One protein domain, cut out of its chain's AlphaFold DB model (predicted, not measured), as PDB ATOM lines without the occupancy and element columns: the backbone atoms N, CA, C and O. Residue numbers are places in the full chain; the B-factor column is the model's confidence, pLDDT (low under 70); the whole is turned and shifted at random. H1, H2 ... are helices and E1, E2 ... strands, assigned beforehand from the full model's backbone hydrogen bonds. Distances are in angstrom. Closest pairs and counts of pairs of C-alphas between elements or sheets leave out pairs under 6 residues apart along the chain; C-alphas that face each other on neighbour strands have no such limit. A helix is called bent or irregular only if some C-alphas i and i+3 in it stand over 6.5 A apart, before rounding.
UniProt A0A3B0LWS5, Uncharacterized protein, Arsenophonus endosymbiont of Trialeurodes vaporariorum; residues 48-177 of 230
ATOM      1  N   MET A  48     199.928 156.032 109.754       97.69
ATOM      2  CA  MET A  48     199.277 155.851 108.458       97.69
ATOM      3  C   MET A  48     198.223 154.762 108.593       97.69
ATOM      4  O   MET A  48     198.541 153.650 108.992       97.69
ATOM      5  N   LEU A  49     196.976 155.096 108.280       97.94
ATOM      6  CA  LEU A  49     195.850 154.176 108.305       97.94
ATOM      7  C   LEU A  49     195.400 153.912 106.873       97.94
ATOM      8  O   LEU A  49     194.908 154.828 106.211       97.94
ATOM      9  N   THR A  50     195.555 152.681 106.396       98.06
ATOM     10  CA  THR A  50     195.076 152.288 105.063       98.06
ATOM     11  C   THR A  50     193.751 151.567 105.207       98.06
ATOM     12  O   THR A  50     193.668 150.512 105.830       98.06
ATOM     13  N   PHE A  51     192.711 152.164 104.638       97.19
ATOM     14  CA  PHE A  51     191.360 151.628 104.635       97.19
ATOM     15  C   PHE A  51     191.097 151.001 103.281       97.19
ATOM     16  O   PHE A  51     191.265 151.671 102.266       97.19
ATOM     17  N   THR A  52     190.626 149.762 103.275       97.00
ATOM     18  CA  THR A  52     190.199 149.068 102.061       97.00
ATOM     19  C   THR A  52     188.743 148.658 102.224       97.00
ATOM     20  O   THR A  52     188.413 147.869 103.111       97.00
ATOM     21  N   SER A  53     187.853 149.255 101.433       96.62
ATOM     22  CA  SER A  53     186.408 149.088 101.583       96.62
ATOM     23  C   SER A  53     185.910 147.763 101.029       96.62
ATOM     24  O   SER A  53     186.426 147.244 100.048       96.62
ATOM     25  N   GLN A  54     184.833 147.251 101.607       95.06
ATOM     26  CA  GLN A  54     184.096 146.102 101.090       95.06
ATOM     27  C   GLN A  54     182.592 146.413 101.063       95.06
ATOM     28  O   GLN A  54     182.149 147.345 101.741       95.06
ATOM     29  N   PRO A  55     181.782 145.635 100.318       96.00
ATOM     30  CA  PRO A  55     180.342 145.844 100.263       96.00
ATOM     31  C   PRO A  55     179.692 145.907 101.652       96.00
ATOM     32  O   PRO A  55     179.816 144.990 102.480       96.00
ATOM     33  N   ALA A  56     178.959 146.992 101.894       96.75
ATOM     34  CA  ALA A  56     178.111 147.122 103.066       96.75
ATOM     35  C   ALA A  56     176.830 146.294 102.882       96.75
ATOM     36  O   ALA A  56     176.344 146.086 101.771       96.75
ATOM     37  N   SER A  57     176.266 145.796 103.980       97.12
ATOM     38  CA  SER A  57     175.071 144.950 103.946       97.12
ATOM     39  C   SER A  57     174.077 145.311 105.043       97.12
ATOM     40  O   SER A  57     174.429 145.926 106.046       97.12
ATOM     41  N   ALA A  58     172.825 144.894 104.875       97.75
ATOM     42  CA  ALA A  58     171.798 144.944 105.913       97.75
ATOM     43  C   ALA A  58     171.337 143.524 106.284       97.75
ATOM     44  O   ALA A  58     171.728 142.538 105.653       97.75
ATOM     45  N   ASN A  59     170.527 143.388 107.336       98.00
ATOM     46  CA  ASN A  59     169.899 142.111 107.677       98.00
ATOM     47  C   ASN A  59     169.012 141.589 106.530       98.00
ATOM     48  O   ASN A  59     168.433 142.363 105.779       98.00
ATOM     49  N   ARG A  60     168.856 140.263 106.446       96.00
ATOM     50  CA  ARG A  60     168.210 139.551 105.325       96.00
ATOM     51  C   ARG A  60     166.807 140.053 104.953       96.00
ATOM     52  O   ARG A  60     166.423 139.959 103.800       96.00
ATOM     53  N   GLN A  61     166.041 140.529 105.933       95.12
ATOM     54  CA  GLN A  61     164.663 141.006 105.767       95.12
ATOM     55  C   GLN A  61     164.563 142.497 105.406       95.12
ATOM     56  O   GLN A  61     163.456 143.024 105.335       95.12
ATOM     57  N   ALA A  62     165.692 143.191 105.247       97.50
ATOM     58  CA  ALA A  62     165.702 144.588 104.847       97.50
ATOM     59  C   ALA A  62     165.189 144.737 103.408       97.50
ATOM     60  O   ALA A  62     165.647 144.045 102.502       97.50
ATOM     61  N   GLN A  63     164.260 145.669 103.204       96.81
ATOM     62  CA  GLN A  63     163.692 145.988 101.890       96.81
ATOM     63  C   GLN A  63     164.605 146.899 101.057       96.81
ATOM     64  O   GLN A  63     164.419 147.025  99.851       96.81
ATOM     65  N   ALA A  64     165.601 147.524 101.689       95.94
ATOM     66  CA  ALA A  64     166.620 148.333 101.036       95.94
ATOM     67  C   ALA A  64     168.012 147.908 101.515       95.94
ATOM     68  O   ALA A  64     168.210 147.601 102.693       95.94
ATOM     69  N   LEU A  65     168.978 147.913 100.596       96.75
ATOM     70  CA  LEU A  65     170.379 147.608 100.872       96.75
ATOM     71  C   LEU A  65     171.239 148.871 100.736       96.75
ATOM     72  O   LEU A  65     170.898 149.743  99.929       96.75
ATOM     73  N   PRO A  66     172.353 148.973 101.483       97.38
ATOM     74  CA  PRO A  66     173.325 150.031 101.266       97.38
ATOM     75  C   PRO A  66     173.885 149.980  99.840       97.38
ATOM     76  O   PRO A  66     174.241 148.911  99.345       97.38
ATOM     77  N   ILE A  67     174.010 151.138  99.201       97.19
ATOM     78  CA  ILE A  67     174.645 151.315  97.884       97.19
ATOM     79  C   ILE A  67     176.084 151.832  97.992       97.19
ATOM     80  O   ILE A  67     176.800 151.882  96.998       97.19
ATOM     81  N   GLY A  68     176.508 152.214  99.196       96.94
ATOM     82  CA  GLY A  68     177.856 152.683  99.449       96.94
ATOM     83  C   GLY A  68     178.081 153.067 100.903       96.94
ATOM     84  O   GLY A  68     177.167 153.063 101.733       96.94
ATOM     85  N   SER A  69     179.327 153.396 101.211       97.38
ATOM     86  CA  SER A  69     179.712 153.951 102.503       97.38
ATOM     87  C   SER A  69     180.914 154.874 102.366       97.38
ATOM     88  O   SER A  69     181.673 154.804 101.398       97.38
ATOM     89  N   ARG A  70     181.088 155.762 103.340       97.81
ATOM     90  CA  ARG A  70     182.216 156.687 103.392       97.81
ATOM     91  C   ARG A  70     182.748 156.787 104.804       97.81
ATOM     92  O   ARG A  70     181.978 156.998 105.737       97.81
ATOM     93  N   ILE A  71     184.066 156.715 104.937       97.56
ATOM     94  CA  ILE A  71     184.775 157.078 106.163       97.56
ATOM     95  C   ILE A  71     185.462 158.416 105.921       97.56
ATOM     96  O   ILE A  71     186.193 158.568 104.944       97.56
ATOM     97  N   SER A  72     185.241 159.374 106.818       97.81
ATOM     98  CA  SER A  72     185.922 160.669 106.821       97.81
ATOM     99  C   SER A  72     186.629 160.889 108.155       97.81
ATOM    100  O   SER A  72     185.985 160.834 109.204       97.81
ATOM    101  N   LEU A  73     187.928 161.175 108.113       97.56
ATOM    102  CA  LEU A  73     188.723 161.645 109.245       97.56
ATOM    103  C   LEU A  73     188.836 163.165 109.175       97.56
ATOM    104  O   LEU A  73     189.371 163.711 108.212       97.56
ATOM    105  N   ASP A  74     188.334 163.838 110.201       95.44
ATOM    106  CA  ASP A  74     188.447 165.282 110.362       95.44
ATOM    107  C   ASP A  74     189.655 165.582 111.257       95.44
ATOM    108  O   ASP A  74     189.673 165.269 112.456       95.44
ATOM    109  N   CYS A  75     190.692 166.117 110.617       92.25
ATOM    110  CA  CYS A  75     192.005 166.353 111.183       92.25
ATOM    111  C   CYS A  75     192.343 167.847 111.132       92.25
ATOM    112  O   CYS A  75     193.159 168.215 110.297       92.25
ATOM    113  N   GLN A  76     191.716 168.678 111.983       81.50
ATOM    114  CA  GLN A  76     191.864 170.146 112.171       81.50
ATOM    115  C   GLN A  76     192.101 171.015 110.915       81.50
ATOM    116  O   GLN A  76     191.316 171.908 110.626       81.50
ATOM    117  N   GLN A  77     193.199 170.794 110.200       76.38
ATOM    118  CA  GLN A  77     193.590 171.454 108.959       76.38
ATOM    119  C   GLN A  77     192.948 170.836 107.703       76.38
ATOM    120  O   GLN A  77     192.839 171.512 106.686       76.38
ATOM    121  N   GLN A  78     192.560 169.555 107.734       89.62
ATOM    122  CA  GLN A  78     192.085 168.841 106.545       89.62
ATOM    123  C   GLN A  78     191.123 167.693 106.867       89.62
ATOM    124  O   GLN A  78     191.253 167.013 107.887       89.62
ATOM    125  N   ILE A  79     190.191 167.439 105.947       95.44
ATOM    126  CA  ILE A  79     189.357 166.235 105.947       95.44
ATOM    127  C   ILE A  79     189.962 165.243 104.960       95.44
ATOM    128  O   ILE A  79     190.127 165.550 103.782       95.44
ATOM    129  N   GLN A  80     190.258 164.040 105.441       96.94
ATOM    130  CA  GLN A  80     190.680 162.907 104.621       96.94
ATOM    131  C   GLN A  80     189.521 161.919 104.540       96.94
ATOM    132  O   GLN A  80     188.790 161.750 105.518       96.94
ATOM    133  N   GLN A  81     189.307 161.279 103.392       97.19
ATOM    134  CA  GLN A  81     188.173 160.373 103.241       97.19
ATOM    135  C   GLN A  81     188.411 159.257 102.232       97.19
ATOM    136  O   GLN A  81     189.139 159.426 101.257       97.19
ATOM    137  N   ILE A  82     187.694 158.158 102.443       96.81
ATOM    138  CA  ILE A  82     187.487 157.086 101.473       96.81
ATOM    139  C   ILE A  82     185.993 156.953 101.209       96.81
ATOM    140  O   ILE A  82     185.193 156.893 102.143       96.81
ATOM    141  N   ASN A  83     185.619 156.913  99.935       95.38
ATOM    142  CA  ASN A  83     184.249 156.718  99.486       95.38
ATOM    143  C   ASN A  83     184.173 155.402  98.720       95.38
ATOM    144  O   ASN A  83     184.905 155.235  97.756       95.38
ATOM    145  N   SER A  84     183.273 154.517  99.133       92.81
ATOM    146  CA  SER A  84     183.030 153.233  98.492       92.81
ATOM    147  C   SER A  84     181.626 153.193  97.928       92.81
ATOM    148  O   SER A  84     180.656 153.448  98.641       92.81
ATOM    149  N   ILE A  85     181.511 152.797  96.668       92.62
ATOM    150  CA  ILE A  85     180.237 152.449  96.024       92.62
ATOM    151  C   ILE A  85     180.010 150.926  96.045       92.62
ATOM    152  O   ILE A  85     179.559 150.344  95.064       92.62
ATOM    153  N   ASN A  86     180.362 150.277  97.166       87.94
ATOM    154  CA  ASN A  86     180.422 148.817  97.351       87.94
ATOM    155  C   ASN A  86     181.464 148.110  96.462       87.94
ATOM    156  O   ASN A  86     181.275 146.962  96.060       87.94
ATOM    157  N   PHE A  87     182.585 148.781  96.195       89.25
ATOM    158  CA  PHE A  87     183.758 148.214  95.529       89.25
ATOM    159  C   PHE A  87     184.962 148.173  96.473       89.25
ATOM    160  O   PHE A  87     184.914 148.690  97.592       89.25
ATOM    161  N   ASN A  88     186.034 147.517  96.024       91.12
ATOM    162  CA  ASN A  88     187.287 147.404  96.763       91.12
ATOM    163  C   ASN A  88     188.170 148.638  96.535       91.12
ATOM    164  O   ASN A  88     189.214 148.554  95.890       91.12
ATOM    165  N   ASP A  89     187.709 149.790  97.017       94.06
ATOM    166  CA  ASP A  89     188.463 151.039  97.003       94.06
ATOM    167  C   ASP A  89     189.446 151.062  98.177       94.06
ATOM    168  O   ASP A  89     189.164 150.511  99.243       94.06
ATOM    169  N   SER A  90     190.597 151.712  98.001       96.56
ATOM    170  CA  SER A  90     191.592 151.852  99.063       96.56
ATOM    171  C   SER A  90     192.093 153.285  99.176       96.56
ATOM    172  O   SER A  90     192.257 153.978  98.170       96.56
ATOM    173  N   ALA A  91     192.326 153.739 100.405       97.50
ATOM    174  CA  ALA A  91     192.913 155.041 100.685       97.50
ATOM    175  C   ALA A  91     193.735 155.002 101.971       97.50
ATOM    176  O   ALA A  91     193.298 154.466 102.992       97.50
ATOM    177  N   THR A  92     194.896 155.648 101.934       97.88
ATOM    178  CA  THR A  92     195.735 155.863 103.112       97.88
ATOM    179  C   THR A  92     195.489 157.257 103.668       97.88
ATOM    180  O   THR A  92     195.598 158.252 102.952       97.88
ATOM    181  N   MET A  93     195.164 157.331 104.955       96.94
ATOM    182  CA  MET A  93     194.922 158.572 105.681       96.94
ATOM    183  C   MET A  93     195.873 158.671 106.873       96.94
ATOM    184  O   MET A  93     196.062 157.705 107.612       96.94
ATOM    185  N   ARG A  94     196.458 159.848 107.095       95.81
ATOM    186  CA  ARG A  94     197.281 160.113 108.281       95.81
ATOM    187  C   ARG A  94     196.393 160.355 109.500       95.81
ATOM    188  O   ARG A  94     195.397 161.071 109.409       95.81
ATOM    189  N   TRP A  95     196.772 159.809 110.649       96.75
ATOM    190  CA  TRP A  95     196.065 159.982 111.913       96.75
ATOM    191  C   TRP A  95     197.006 160.397 113.046       96.75
ATOM    192  O   TRP A  95     198.105 159.862 113.189       96.75
ATOM    193  N   HIS A  96     196.545 161.337 113.873       95.69
ATOM    194  CA  HIS A  96     197.214 161.741 115.105       95.69
ATOM    195  C   HIS A  96     196.181 161.995 116.213       95.69
ATOM    196  O   HIS A  96     195.177 162.669 115.952       95.69
ATOM    197  N   PRO A  97     196.414 161.532 117.457       95.25
ATOM    198  CA  PRO A  97     195.447 161.631 118.551       95.25
ATOM    199  C   PRO A  97     195.046 163.064 118.925       95.25
ATOM    200  O   PRO A  97     193.924 163.276 119.383       95.25
ATOM    201  N   GLN A  98     195.935 164.041 118.725       92.69
ATOM    202  CA  GLN A  98     195.662 165.449 119.030       92.69
ATOM    203  C   GLN A  98     194.902 166.170 117.914       92.69
ATOM    204  O   GLN A  98     194.097 167.049 118.211       92.69
ATOM    205  N   TRP A  99     195.142 165.821 116.646       93.69
ATOM    206  CA  TRP A  99     194.623 166.600 115.514       93.69
ATOM    207  C   TRP A  99     193.443 165.934 114.820       93.69
ATOM    208  O   TRP A  99     192.550 166.635 114.363       93.69
ATOM    209  N   CYS A 100     193.381 164.603 114.806       95.44
ATOM    210  CA  CYS A 100     192.292 163.838 114.204       95.44
ATOM    211  C   CYS A 100     191.332 163.336 115.279       95.44
ATOM    212  O   CYS A 100     191.359 162.164 115.664       95.44
ATOM    213  N   GLN A 101     190.500 164.242 115.788       94.62
ATOM    214  CA  GLN A 101     189.602 163.958 116.909       94.62
ATOM    215  C   GLN A 101     188.187 163.575 116.476       94.62
ATOM    216  O   GLN A 101     187.330 163.389 117.337       94.62
ATOM    217  N   ARG A 102     187.902 163.475 115.176       96.62
ATOM    218  CA  ARG A 102     186.570 163.116 114.697       96.62
ATOM    219  C   ARG A 102     186.639 162.176 113.499       96.62
ATOM    220  O   ARG A 102     187.393 162.408 112.558       96.62
ATOM    221  N   ILE A 103     185.811 161.134 113.539       97.00
ATOM    222  CA  ILE A 103     185.562 160.222 112.422       97.00
ATOM    223  C   ILE A 103     184.066 160.168 112.151       97.00
ATOM    224  O   ILE A 103     183.252 160.039 113.069       97.00
ATOM    225  N   LYS A 104     183.711 160.287 110.877       97.31
ATOM    226  CA  LYS A 104     182.343 160.182 110.387       97.31
ATOM    227  C   LYS A 104     182.230 158.959 109.489       97.31
ATOM    228  O   LYS A 104     183.053 158.788 108.593       97.31
ATOM    229  N   ILE A 105     181.206 158.147 109.728       97.56
ATOM    230  CA  ILE A 105     180.806 157.045 108.854       97.56
ATOM    231  C   ILE A 105     179.455 157.400 108.245       97.56
ATOM    232  O   ILE A 105     178.457 157.498 108.959       97.56
ATOM    233  N   ASP A 106     179.438 157.601 106.932       98.00
ATOM    234  CA  ASP A 106     178.211 157.740 106.156       98.00
ATOM    235  C   ASP A 106     177.877 156.390 105.499       98.00
ATOM    236  O   ASP A 106     178.766 155.698 104.999       98.00
ATOM    237  N   ILE A 107     176.599 156.016 105.499       98.00
ATOM    238  CA  ILE A 107     176.071 154.811 104.852       98.00
ATOM    239  C   ILE A 107     174.979 155.259 103.889       98.00
ATOM    240  O   ILE A 107     173.948 155.793 104.310       98.00
ATOM    241  N   ASP A 108     175.218 155.062 102.600       97.44
ATOM    242  CA  ASP A 108     174.319 155.504 101.544       97.44
ATOM    243  C   ASP A 108     173.312 154.398 101.222       97.44
ATOM    244  O   ASP A 108     173.687 153.256 100.962       97.44
ATOM    245  N   PHE A 109     172.028 154.747 101.210       96.94
ATOM    246  CA  PHE A 109     170.925 153.921 100.721       96.94
ATOM    247  C   PHE A 109     170.253 154.617  99.531       96.94
ATOM    248  O   PHE A 109     170.426 155.824  99.328       96.94
ATOM    249  N   PRO A 110     169.426 153.905  98.747       95.19
ATOM    250  CA  PRO A 110     168.561 154.556  97.774       95.19
ATOM    251  C   PRO A 110     167.629 155.561  98.472       95.19
ATOM    252  O   PRO A 110     166.784 155.185  99.281       95.19
ATOM    253  N   GLY A 111     167.798 156.851  98.170       93.38
ATOM    254  CA  GLY A 111     166.927 157.930  98.649       93.38
ATOM    255  C   GLY A 111     167.236 158.495 100.042       93.38
ATOM    256  O   GLY A 111     166.620 159.489 100.419       93.38
ATOM    257  N   PHE A 112     168.181 157.932 100.803       95.38
ATOM    258  CA  PHE A 112     168.577 158.482 102.108       95.38
ATOM    259  C   PHE A 112     170.009 158.099 102.510       95.38
ATOM    260  O   PHE A 112     170.617 157.192 101.949       95.38
ATOM    261  N   ARG A 113     170.542 158.792 103.521       96.38
ATOM    262  CA  ARG A 113     171.863 158.536 104.109       96.38
ATOM    263  C   ARG A 113     171.755 158.434 105.622       96.38
ATOM    264  O   ARG A 113     171.108 159.270 106.255       96.38
ATOM    265  N   LEU A 114     172.429 157.441 106.187       97.94
ATOM    266  CA  LEU A 114     172.666 157.340 107.623       97.94
ATOM    267  C   LEU A 114     174.057 157.886 107.930       97.94
ATOM    268  O   LEU A 114     175.001 157.600 107.196       97.94
ATOM    269  N   THR A 115     174.193 158.639 109.015       97.19
ATOM    270  CA  THR A 115     175.471 159.229 109.424       97.19
ATOM    271  C   THR A 115     175.717 158.915 110.888       97.19
ATOM    272  O   THR A 115     174.861 159.185 111.728       97.19
ATOM    273  N   GLN A 116     176.898 158.376 111.194       96.44
ATOM    274  CA  GLN A 116     177.385 158.225 112.560       96.44
ATOM    275  C   GLN A 116     178.672 159.024 112.761       96.44
ATOM    276  O   GLN A 116     179.592 158.946 111.945       96.44
ATOM    277  N   ILE A 117     178.745 159.792 113.850       96.00
ATOM    278  CA  ILE A 117     179.885 160.661 114.165       96.00
ATOM    279  C   ILE A 117     180.458 160.267 115.520       96.00
ATOM    280  O   ILE A 117     179.775 160.304 116.540       96.00
ATOM    281  N   TYR A 118     181.753 159.974 115.539       96.25
ATOM    282  CA  TYR A 118     182.517 159.741 116.756       96.25
ATOM    283  C   TYR A 118     183.472 160.913 116.953       96.25
ATOM    284  O   TYR A 118     184.242 161.240 116.053       96.25
ATOM    285  N   SER A 119     183.405 161.562 118.117       96.19
ATOM    286  CA  SER A 119     184.256 162.707 118.468       96.19
ATOM    287  C   SER A 119     185.069 162.431 119.732       96.19
ATOM    288  O   SER A 119     184.610 161.725 120.630       96.19
ATOM    289  N   GLY A 120     186.255 163.021 119.813       96.00
ATOM    290  CA  GLY A 120     187.229 162.830 120.879       96.00
ATOM    291  C   GLY A 120     188.175 161.657 120.619       96.00
ATOM    292  O   GLY A 120     187.789 160.616 120.083       96.00
ATOM    293  N   THR A 121     189.423 161.813 121.058       94.62
ATOM    294  CA  THR A 121     190.517 160.851 120.853       94.62
ATOM    295  C   THR A 121     190.177 159.436 121.331       94.62
ATOM    296  O   THR A 121     190.464 158.466 120.636       94.62
ATOM    297  N   GLU A 122     189.497 159.291 122.471       95.62
ATOM    298  CA  GLU A 122     189.098 157.976 122.997       95.62
ATOM    299  C   GLU A 122     188.137 157.232 122.066       95.62
ATOM    300  O   GLU A 122     188.260 156.024 121.851       95.62
ATOM    301  N   ASN A 123     187.177 157.951 121.483       96.12
ATOM    302  CA  ASN A 123     186.223 157.357 120.556       96.12
ATOM    303  C   ASN A 123     186.890 157.017 119.222       96.12
ATOM    304  O   ASN A 123     186.602 155.960 118.667       96.12
ATOM    305  N   MET A 124     187.843 157.832 118.759       95.44
ATOM    306  CA  MET A 124     188.680 157.501 117.599       95.44
ATOM    307  C   MET A 124     189.408 156.172 117.799       95.44
ATOM    308  O   MET A 124     189.343 155.290 116.949       95.44
ATOM    309  N   VAL A 125     190.037 155.989 118.960       97.06
ATOM    310  CA  VAL A 125     190.742 154.753 119.315       97.06
ATOM    311  C   VAL A 125     189.789 153.553 119.359       97.06
ATOM    312  O   VAL A 125     190.142 152.470 118.891       97.06
ATOM    313  N   ARG A 126     188.566 153.713 119.886       95.94
ATOM    314  CA  ARG A 126     187.538 152.652 119.847       95.94
ATOM    315  C   ARG A 126     187.173 152.268 118.417       95.94
ATOM    316  O   ARG A 126     187.084 151.079 118.129       95.94
ATOM    317  N   VAL A 127     187.001 153.250 117.536       95.31
ATOM    318  CA  VAL A 127     186.677 153.013 116.124       95.31
ATOM    319  C   VAL A 127     187.838 152.345 115.389       95.31
ATOM    320  O   VAL A 127     187.600 151.381 114.674       95.31
ATOM    321  N   ILE A 128     189.087 152.765 115.618       96.50
ATOM    322  CA  ILE A 128     190.284 152.109 115.058       96.50
ATOM    323  C   ILE A 128     190.336 150.633 115.477       96.50
ATOM    324  O   ILE A 128     190.549 149.763 114.637       96.50
ATOM    325  N   ARG A 129     190.076 150.323 116.755       96.19
ATOM    326  CA  ARG A 129     190.003 148.927 117.224       96.19
ATOM    327  C   ARG A 129     188.869 148.154 116.558       96.19
ATOM    328  O   ARG A 129     189.087 147.020 116.152       96.19
ATOM    329  N   ALA A 130     187.685 148.745 116.434       94.12
ATOM    330  CA  ALA A 130     186.562 148.086 115.774       94.12
ATOM    331  C   ALA A 130     186.867 147.810 114.290       94.12
ATOM    332  O   ALA A 130     186.675 146.700 113.815       94.12
ATOM    333  N   LEU A 131     187.450 148.776 113.582       93.19
ATOM    334  CA  LEU A 131     187.837 148.631 112.178       93.19
ATOM    335  C   LEU A 131     188.988 147.642 111.968       93.19
ATOM    336  O   LEU A 131     189.006 146.955 110.954       93.19
ATOM    337  N   SER A 132     189.892 147.474 112.939       94.12
ATOM    338  CA  SER A 132     190.897 146.398 112.887       94.12
ATOM    339  C   SER A 132     190.291 144.987 112.930       94.12
ATOM    340  O   SER A 132     190.963 144.023 112.585       94.12
ATOM    341  N   GLN A 133     189.015 144.856 113.318       94.19
ATOM    342  CA  GLN A 133     188.257 143.600 113.245       94.19
ATOM    343  C   GLN A 133     187.560 143.415 111.883       94.19
ATOM    344  O   GLN A 133     186.922 142.390 111.662       94.19
ATOM    345  N   GLY A 134     187.672 144.389 110.973       92.75
ATOM    346  CA  GLY A 134     187.161 144.336 109.603       92.75
ATOM    347  C   GLY A 134     185.734 144.859 109.420       92.75
ATOM    348  O   GLY A 134     185.340 145.171 108.294       92.75
ATOM    349  N   GLU A 135     184.946 144.987 110.492       93.06
ATOM    350  CA  GLU A 135     183.528 145.345 110.394       93.06
ATOM    351  C   GLU A 135     183.076 146.349 111.467       93.06
ATOM    352  O   GLU A 135     183.443 146.273 112.639       93.06
ATOM    353  N   LEU A 136     182.188 147.259 111.069       95.25
ATOM    354  CA  LEU A 136     181.379 148.095 111.948       95.25
ATOM    355  C   LEU A 136     179.922 147.655 111.853       95.25
ATOM    356  O   LEU A 136     179.342 147.587 110.767       95.25
ATOM    357  N   ILE A 137     179.318 147.381 113.006       95.88
ATOM    358  CA  ILE A 137     177.924 146.956 113.104       95.88
ATOM    359  C   ILE A 137     177.105 148.097 113.693       95.88
ATOM    360  O   ILE A 137     177.356 148.532 114.816       95.88
ATOM    361  N   PHE A 138     176.087 148.522 112.953       97.19
ATOM    362  CA  PHE A 138     175.122 149.524 113.381       97.19
ATOM    363  C   PHE A 138     173.739 148.896 113.505       97.19
ATOM    364  O   PHE A 138     173.297 148.133 112.646       97.19
ATOM    365  N   ASN A 139     173.030 149.234 114.568       97.19
ATOM    366  CA  ASN A 139     171.640 148.875 114.786       97.19
ATOM    367  C   ASN A 139     170.748 150.069 114.451       97.19
ATOM    368  O   ASN A 139     171.163 151.215 114.578       97.19
ATOM    369  N   ALA A 140     169.484 149.823 114.109       96.06
ATOM    370  CA  ALA A 140     168.547 150.908 113.794       96.06
ATOM    371  C   ALA A 140     168.458 151.970 114.909       96.06
ATOM    372  O   ALA A 140     168.357 153.162 114.631       96.06
ATOM    373  N   LYS A 141     168.536 151.539 116.176       95.81
ATOM    374  CA  LYS A 141     168.511 152.421 117.357       95.81
ATOM    375  C   LYS A 141     169.690 153.397 117.431       95.81
ATOM    376  O   LYS A 141     169.587 154.404 118.122       95.81
ATOM    377  N   ASP A 142     170.784 153.110 116.725       94.75
ATOM    378  CA  ASP A 142     171.960 153.979 116.676       94.75
ATOM    379  C   ASP A 142     171.680 155.236 115.823       94.75
ATOM    380  O   ASP A 142     172.427 156.208 115.899       94.75
ATOM    381  N   PHE A 143     170.567 155.246 115.071       95.38
ATOM    382  CA  PHE A 143     170.099 156.345 114.226       95.38
ATOM    383  C   PHE A 143     168.729 156.854 114.692       95.38
ATOM    384  O   PHE A 143     167.725 156.703 113.997       95.38
ATOM    385  N   ALA A 144     168.665 157.469 115.878       91.00
ATOM    386  CA  ALA A 144     167.402 157.886 116.501       91.00
ATOM    387  C   ALA A 144     166.487 158.717 115.573       91.00
ATOM    388  O   ALA A 144     165.288 158.458 115.505       91.00
ATOM    389  N   GLY A 145     167.052 159.647 114.792       92.44
ATOM    390  CA  GLY A 145     166.292 160.480 113.846       92.44
ATOM    391  C   GLY A 145     165.724 159.734 112.629       92.44
ATOM    392  O   GLY A 145     164.867 160.265 111.934       92.44
ATOM    393  N   GLN A 146     166.186 158.511 112.362       94.25
ATOM    394  CA  GLN A 146     165.799 157.690 111.206       94.25
ATOM    395  C   GLN A 146     165.246 156.320 111.634       94.25
ATOM    396  O   GLN A 146     164.922 155.489 110.788       94.25
ATOM    397  N   TYR A 147     165.097 156.080 112.941       95.25
ATOM    398  CA  TYR A 147     164.713 154.789 113.507       95.25
ATOM    399  C   TYR A 147     163.382 154.261 112.953       95.25
ATOM    400  O   TYR A 147     163.281 153.085 112.597       95.25
ATOM    401  N   SER A 148     162.368 155.126 112.844       94.25
ATOM    402  CA  SER A 148     161.049 154.767 112.309       94.25
ATOM    403  C   SER A 148     161.122 154.356 110.837       94.25
ATOM    404  O   SER A 148     160.576 153.317 110.469       94.25
ATOM    405  N   ALA A 149     161.855 155.112 110.016       93.81
ATOM    406  CA  ALA A 149     162.071 154.807 108.604       93.81
ATOM    407  C   ALA A 149     162.842 153.489 108.418       93.81
ATOM    408  O   ALA A 149     162.433 152.636 107.633       93.81
ATOM    409  N   LEU A 150     163.907 153.275 109.197       96.75
ATOM    410  CA  LEU A 150     164.665 152.022 109.185       96.75
ATOM    411  C   LEU A 150     163.790 150.826 109.574       96.75
ATOM    412  O   LEU A 150     163.825 149.791 108.910       96.75
ATOM    413  N   THR A 151     162.956 150.985 110.603       95.44
ATOM    414  CA  THR A 151     162.027 149.940 111.052       95.44
ATOM    415  C   THR A 151     160.981 149.621 109.983       95.44
ATOM    416  O   THR A 151     160.731 148.444 109.723       95.44
ATOM    417  N   ALA A 152     160.417 150.637 109.320       95.50
ATOM    418  CA  ALA A 152     159.462 150.458 108.224       95.50
ATOM    419  C   ALA A 152     160.072 149.692 107.035       95.50
ATOM    420  O   ALA A 152     159.403 148.866 106.419       95.50
ATOM    421  N   LEU A 153     161.365 149.897 106.765       96.88
ATOM    422  CA  LEU A 153     162.129 149.170 105.745       96.88
ATOM    423  C   LEU A 153     162.631 147.792 106.213       96.88
ATOM    424  O   LEU A 153     163.354 147.119 105.481       96.88
ATOM    425  N   GLY A 154     162.298 147.357 107.431       97.56
ATOM    426  CA  GLY A 154     162.773 146.090 107.994       97.56
ATOM    427  C   GLY A 154     164.276 146.061 108.306       97.56
ATOM    428  O   GLY A 154     164.831 144.984 108.550       97.56
ATOM    429  N   ILE A 155     164.943 147.219 108.321       98.06
ATOM    430  CA  ILE A 155     166.368 147.361 108.626       98.06
ATOM    431  C   ILE A 155     166.539 147.391 110.145       98.06
ATOM    432  O   ILE A 155     166.178 148.349 110.821       98.06
ATOM    433  N   LYS A 156     167.115 146.320 110.689       97.62
ATOM    434  CA  LYS A 156     167.439 146.161 112.115       97.62
ATOM    435  C   LYS A 156     168.929 146.329 112.379       97.62
ATOM    436  O   LYS A 156     169.305 146.851 113.427       97.62
ATOM    437  N   ARG A 157     169.755 145.859 111.443       97.88
ATOM    438  CA  ARG A 157     171.212 145.815 111.550       97.88
ATOM    439  C   ARG A 157     171.849 146.058 110.192       97.88
ATOM    440  O   ARG A 157     171.409 145.488 109.195       97.88
ATOM    441  N   ILE A 158     172.904 146.855 110.197       98.25
ATOM    442  CA  ILE A 158     173.714 147.231 109.047       98.25
ATOM    443  C   ILE A 158     175.161 146.881 109.382       98.25
ATOM    444  O   ILE A 158     175.621 147.154 110.490       98.25
ATOM    445  N   THR A 159     175.864 146.268 108.440       97.50
ATOM    446  CA  THR A 159     177.277 145.919 108.567       97.50
ATOM    447  C   THR A 159     178.059 146.661 107.495       97.50
ATOM    448  O   THR A 159     177.824 146.458 106.304       97.50
ATOM    449  N   VAL A 160     178.983 147.513 107.922       97.19
ATOM    450  CA  VAL A 160     179.914 148.251 107.063       97.19
ATOM    451  C   VAL A 160     181.287 147.612 107.208       97.19
ATOM    452  O   VAL A 160     181.714 147.355 108.330       97.19
ATOM    453  N   ARG A 161     181.970 147.334 106.099       96.00
ATOM    454  CA  ARG A 161     183.203 146.542 106.099       96.00
ATOM    455  C   ARG A 161     184.369 147.334 105.542       96.00
ATOM    456  O   ARG A 161     184.288 147.857 104.433       96.00
ATOM    457  N   TYR A 162     185.440 147.389 106.318       95.88
ATOM    458  CA  TYR A 162     186.704 147.993 105.930       95.88
ATOM    459  C   TYR A 162     187.832 147.188 106.556       95.88
ATOM    460  O   TYR A 162     187.880 147.043 107.775       95.88
ATOM    461  N   LEU A 163     188.755 146.712 105.729       94.06
ATOM    462  CA  LEU A 163     190.041 146.234 106.219       94.06
ATOM    463  C   LEU A 163     190.884 147.454 106.585       94.06
ATOM    464  O   LEU A 163     190.934 148.420 105.816       94.06
ATOM    465  N   LEU A 164     191.496 147.418 107.765       96.88
ATOM    466  CA  LEU A 164     192.304 148.512 108.287       96.88
ATOM    467  C   LEU A 164     193.726 148.037 108.575       96.88
ATOM    468  O   LEU A 164     193.952 147.321 109.551       96.88
ATOM    469  N   ASP A 165     194.671 148.533 107.785       97.94
ATOM    470  CA  ASP A 165     196.101 148.400 108.057       97.94
ATOM    471  C   ASP A 165     196.616 149.638 108.808       97.94
ATOM    472  O   ASP A 165     196.093 150.745 108.651       97.94
ATOM    473  N   GLY A 166     197.650 149.458 109.638       97.88
ATOM    474  CA  GLY A 166     198.255 150.536 110.435       97.88
ATOM    475  C   GLY A 166     197.629 150.762 111.820       97.88
ATOM    476  O   GLY A 166     197.986 151.702 112.538       97.88
ATOM    477  N   ALA A 167     196.667 149.920 112.222       97.56
ATOM    478  CA  ALA A 167     196.036 150.017 113.537       97.56
ATOM    479  C   ALA A 167     197.029 149.830 114.711       97.56
ATOM    480  O   ALA A 167     196.963 150.634 115.645       97.56
ATOM    481  N   PRO A 168     197.958 148.848 114.717       97.81
ATOM    482  CA  PRO A 168     198.933 148.690 115.805       97.81
ATOM    483  C   PRO A 168     199.807 149.932 116.036       97.81
ATOM    484  O   PRO A 168     200.028 150.341 117.181       97.81
ATOM    485  N   GLU A 169     200.255 150.571 114.959       97.81
ATOM    486  CA  GLU A 169     201.070 151.784 114.968       97.81
ATOM    487  C   GLU A 169     200.271 152.969 115.512       97.81
ATOM    488  O   GLU A 169     200.750 153.687 116.392       97.81
ATOM    489  N   ALA A 170     199.025 153.141 115.062       97.75
ATOM    490  CA  ALA A 170     198.130 154.177 115.574       97.75
ATOM    491  C   ALA A 170     197.826 153.999 117.068       97.75
ATOM    492  O   ALA A 170     197.849 154.965 117.835       97.75
ATOM    493  N   LEU A 171     197.580 152.766 117.514       97.75
ATOM    494  CA  LEU A 171     197.331 152.472 118.924       97.75
ATOM    495  C   LEU A 171     198.579 152.707 119.788       97.75
ATOM    496  O   LEU A 171     198.448 153.239 120.892       97.75
ATOM    497  N   SER A 172     199.770 152.378 119.285       97.56
ATOM    498  CA  SER A 172     201.040 152.659 119.973       97.56
ATOM    499  C   SER A 172     201.314 154.162 120.063       97.56
ATOM    500  O   SER A 172     201.652 154.670 121.133       97.56
ATOM    501  N   LEU A 173     201.082 154.907 118.975       97.06
ATOM    502  CA  LEU A 173     201.161 156.371 118.956       97.06
ATOM    503  C   LEU A 173     200.232 156.987 120.009       97.06
ATOM    504  O   LEU A 173     200.649 157.845 120.786       97.06
ATOM    505  N   TYR A 174     198.984 156.516 120.083       96.94
ATOM    506  CA  TYR A 174     198.034 156.954 121.103       96.94
ATOM    507  C   TYR A 174     198.522 156.664 122.529       96.94
ATOM    508  O   TYR A 174     198.385 157.523 123.399       96.94
ATOM    509  N   GLN A 175     199.093 155.484 122.788       96.50
ATOM    510  CA  GLN A 175     199.613 155.135 124.113       96.50
ATOM    511  C   GLN A 175     200.734 156.085 124.543       96.50
ATOM    512  O   GLN A 175     200.672 156.629 125.648       96.50
ATOM    513  N   HIS A 176     201.713 156.335 123.671       94.50
ATOM    514  CA  HIS A 176     202.800 157.274 123.952       94.50
ATOM    515  C   HIS A 176     202.276 158.695 124.176       94.50
ATOM    516  O   HIS A 176     202.607 159.323 125.183       94.50
ATOM    517  N   TRP A 177     201.399 159.178 123.295       93.81
ATOM    518  CA  TRP A 177     200.779 160.494 123.433       93.81
ATOM    519  C   TRP A 177     199.992 160.620 124.746       93.81
ATOM    520  O   TRP A 177     200.155 161.590 125.480       93.81
TER     521      TRP A 177
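AT A GLANCE: This is residues 48 to 177 of the 230 residues of an uncharacterized protein of Arsenophonus endosymbiont of Trialeurodes vaporariorum (UniProt A0A3B0LWS5). Two four-stranded sheets lie face to face as a sandwich, their strands crossed at 41 degrees; the edge strands E3 and E4 come close to each other, while the edge strands E6 and E7 stay apart. H1 packs on both sheets, beside E8 and over E5, with H3 beside it at one end of the long axis and H2 at the other end. The printed part has 130 residues, with eight named strands and three named helices in the order E1 E2 E3 E4 E5 E6 H1 E7 H2 E8 H3. The sheets run E4 - E1 - E8 - E7 and E3 - E2 - E5 - E6, both antiparallel throughout, and the class is mixed, helices and strands. The whole is compact, with a radius of gyration of the C-alphas of 14.8 A, yet elongated in outline, spanning 46 by 28 by 25 A.

HOW THE PARTS SIT: Start at E1, residues 48 to 58, which bends by 57 degrees at residue 55. Its antiparallel neighbours are E4, residues 90 to 95, with N 49 and O 93 2.8 A apart, and E8, residues 157 to 165, with N 52 and O 163 2.9 A apart. E8 also pairs with E7, residues 135 to 139, where N 136 and O 160 are 2.8 A apart. This sheet is strongly twisted. Now look at E2, residues 68 to 75, and E3, residues 78 to 84, a hairpin with N 73 and O 80 2.8 A apart. E2 also neighbours E5, residues 102 to 109, with N 70 and O 106 2.9 A apart. E5 and E6, residues 112 to 119, form a hairpin with N 107 and O 114 2.8 A apart. This second sheet is also strongly twisted, and the parts of the two sheets that face each other are 9.2 A centre to centre. The closest C-alphas of E3 and E4 are those of Ile 82 and Ala 91, 5.9 A apart. H1, residues 121 to 131, is on the first sheet at a height of 5.0 A, beside the strands and over none of them; its closest C-alpha pair with E8 is Leu 131 and Leu 164, 5.9 A. With the second sheet it makes two layers, a helix on one face of a sheet: it lies over E5 and only just over E6, where 3 of its C-alphas fall, and it stands up from that sheet at 44 degrees. H3, residues 167 to 177, touches H1, closest at the C-alphas of Ile 128 and Ala 167, 6.3 A, with a shallow tilt of 17 degrees, opposite ways; it only grazes the first sheet. H2, residues 144 to 152, only grazes the second sheet and is apart from H1 and H3. Every O i to N i+4 pair is within hydrogen-bond range in H1 and H3, and 3 of 5 are in H2.

IN THESE COORDINATES: Find C-alpha 48 at (199.277, 155.851, 108.458); from there E1 runs 29.7 A to C-alpha 58. E2 and E5 are each 22.9 A long, E3 19.8 A, E4 15.9 A and E6 23.1 A. Find C-alpha 121 at (190.517, 160.851, 120.853), where H1 begins its 15.2 A. E7 is 13.2 A long and H2 13.7 A; H2 is irregular, with C-alphas 145 and 148 7.9 A apart. E8 covers 25.3 A, and H3 runs 15.2 A to C-alpha 177 at (200.779, 160.494, 123.433).

THE WHOLE: Look for the two C-alphas farthest apart at Ala 152 and His 176, 46.6 A. The printed part has no cut and no long link; E1 to E2 and E4 to E5 are short links, and the others are tight. The mean pLDDT of the printed part is 95.7, and no printed residue is under 70.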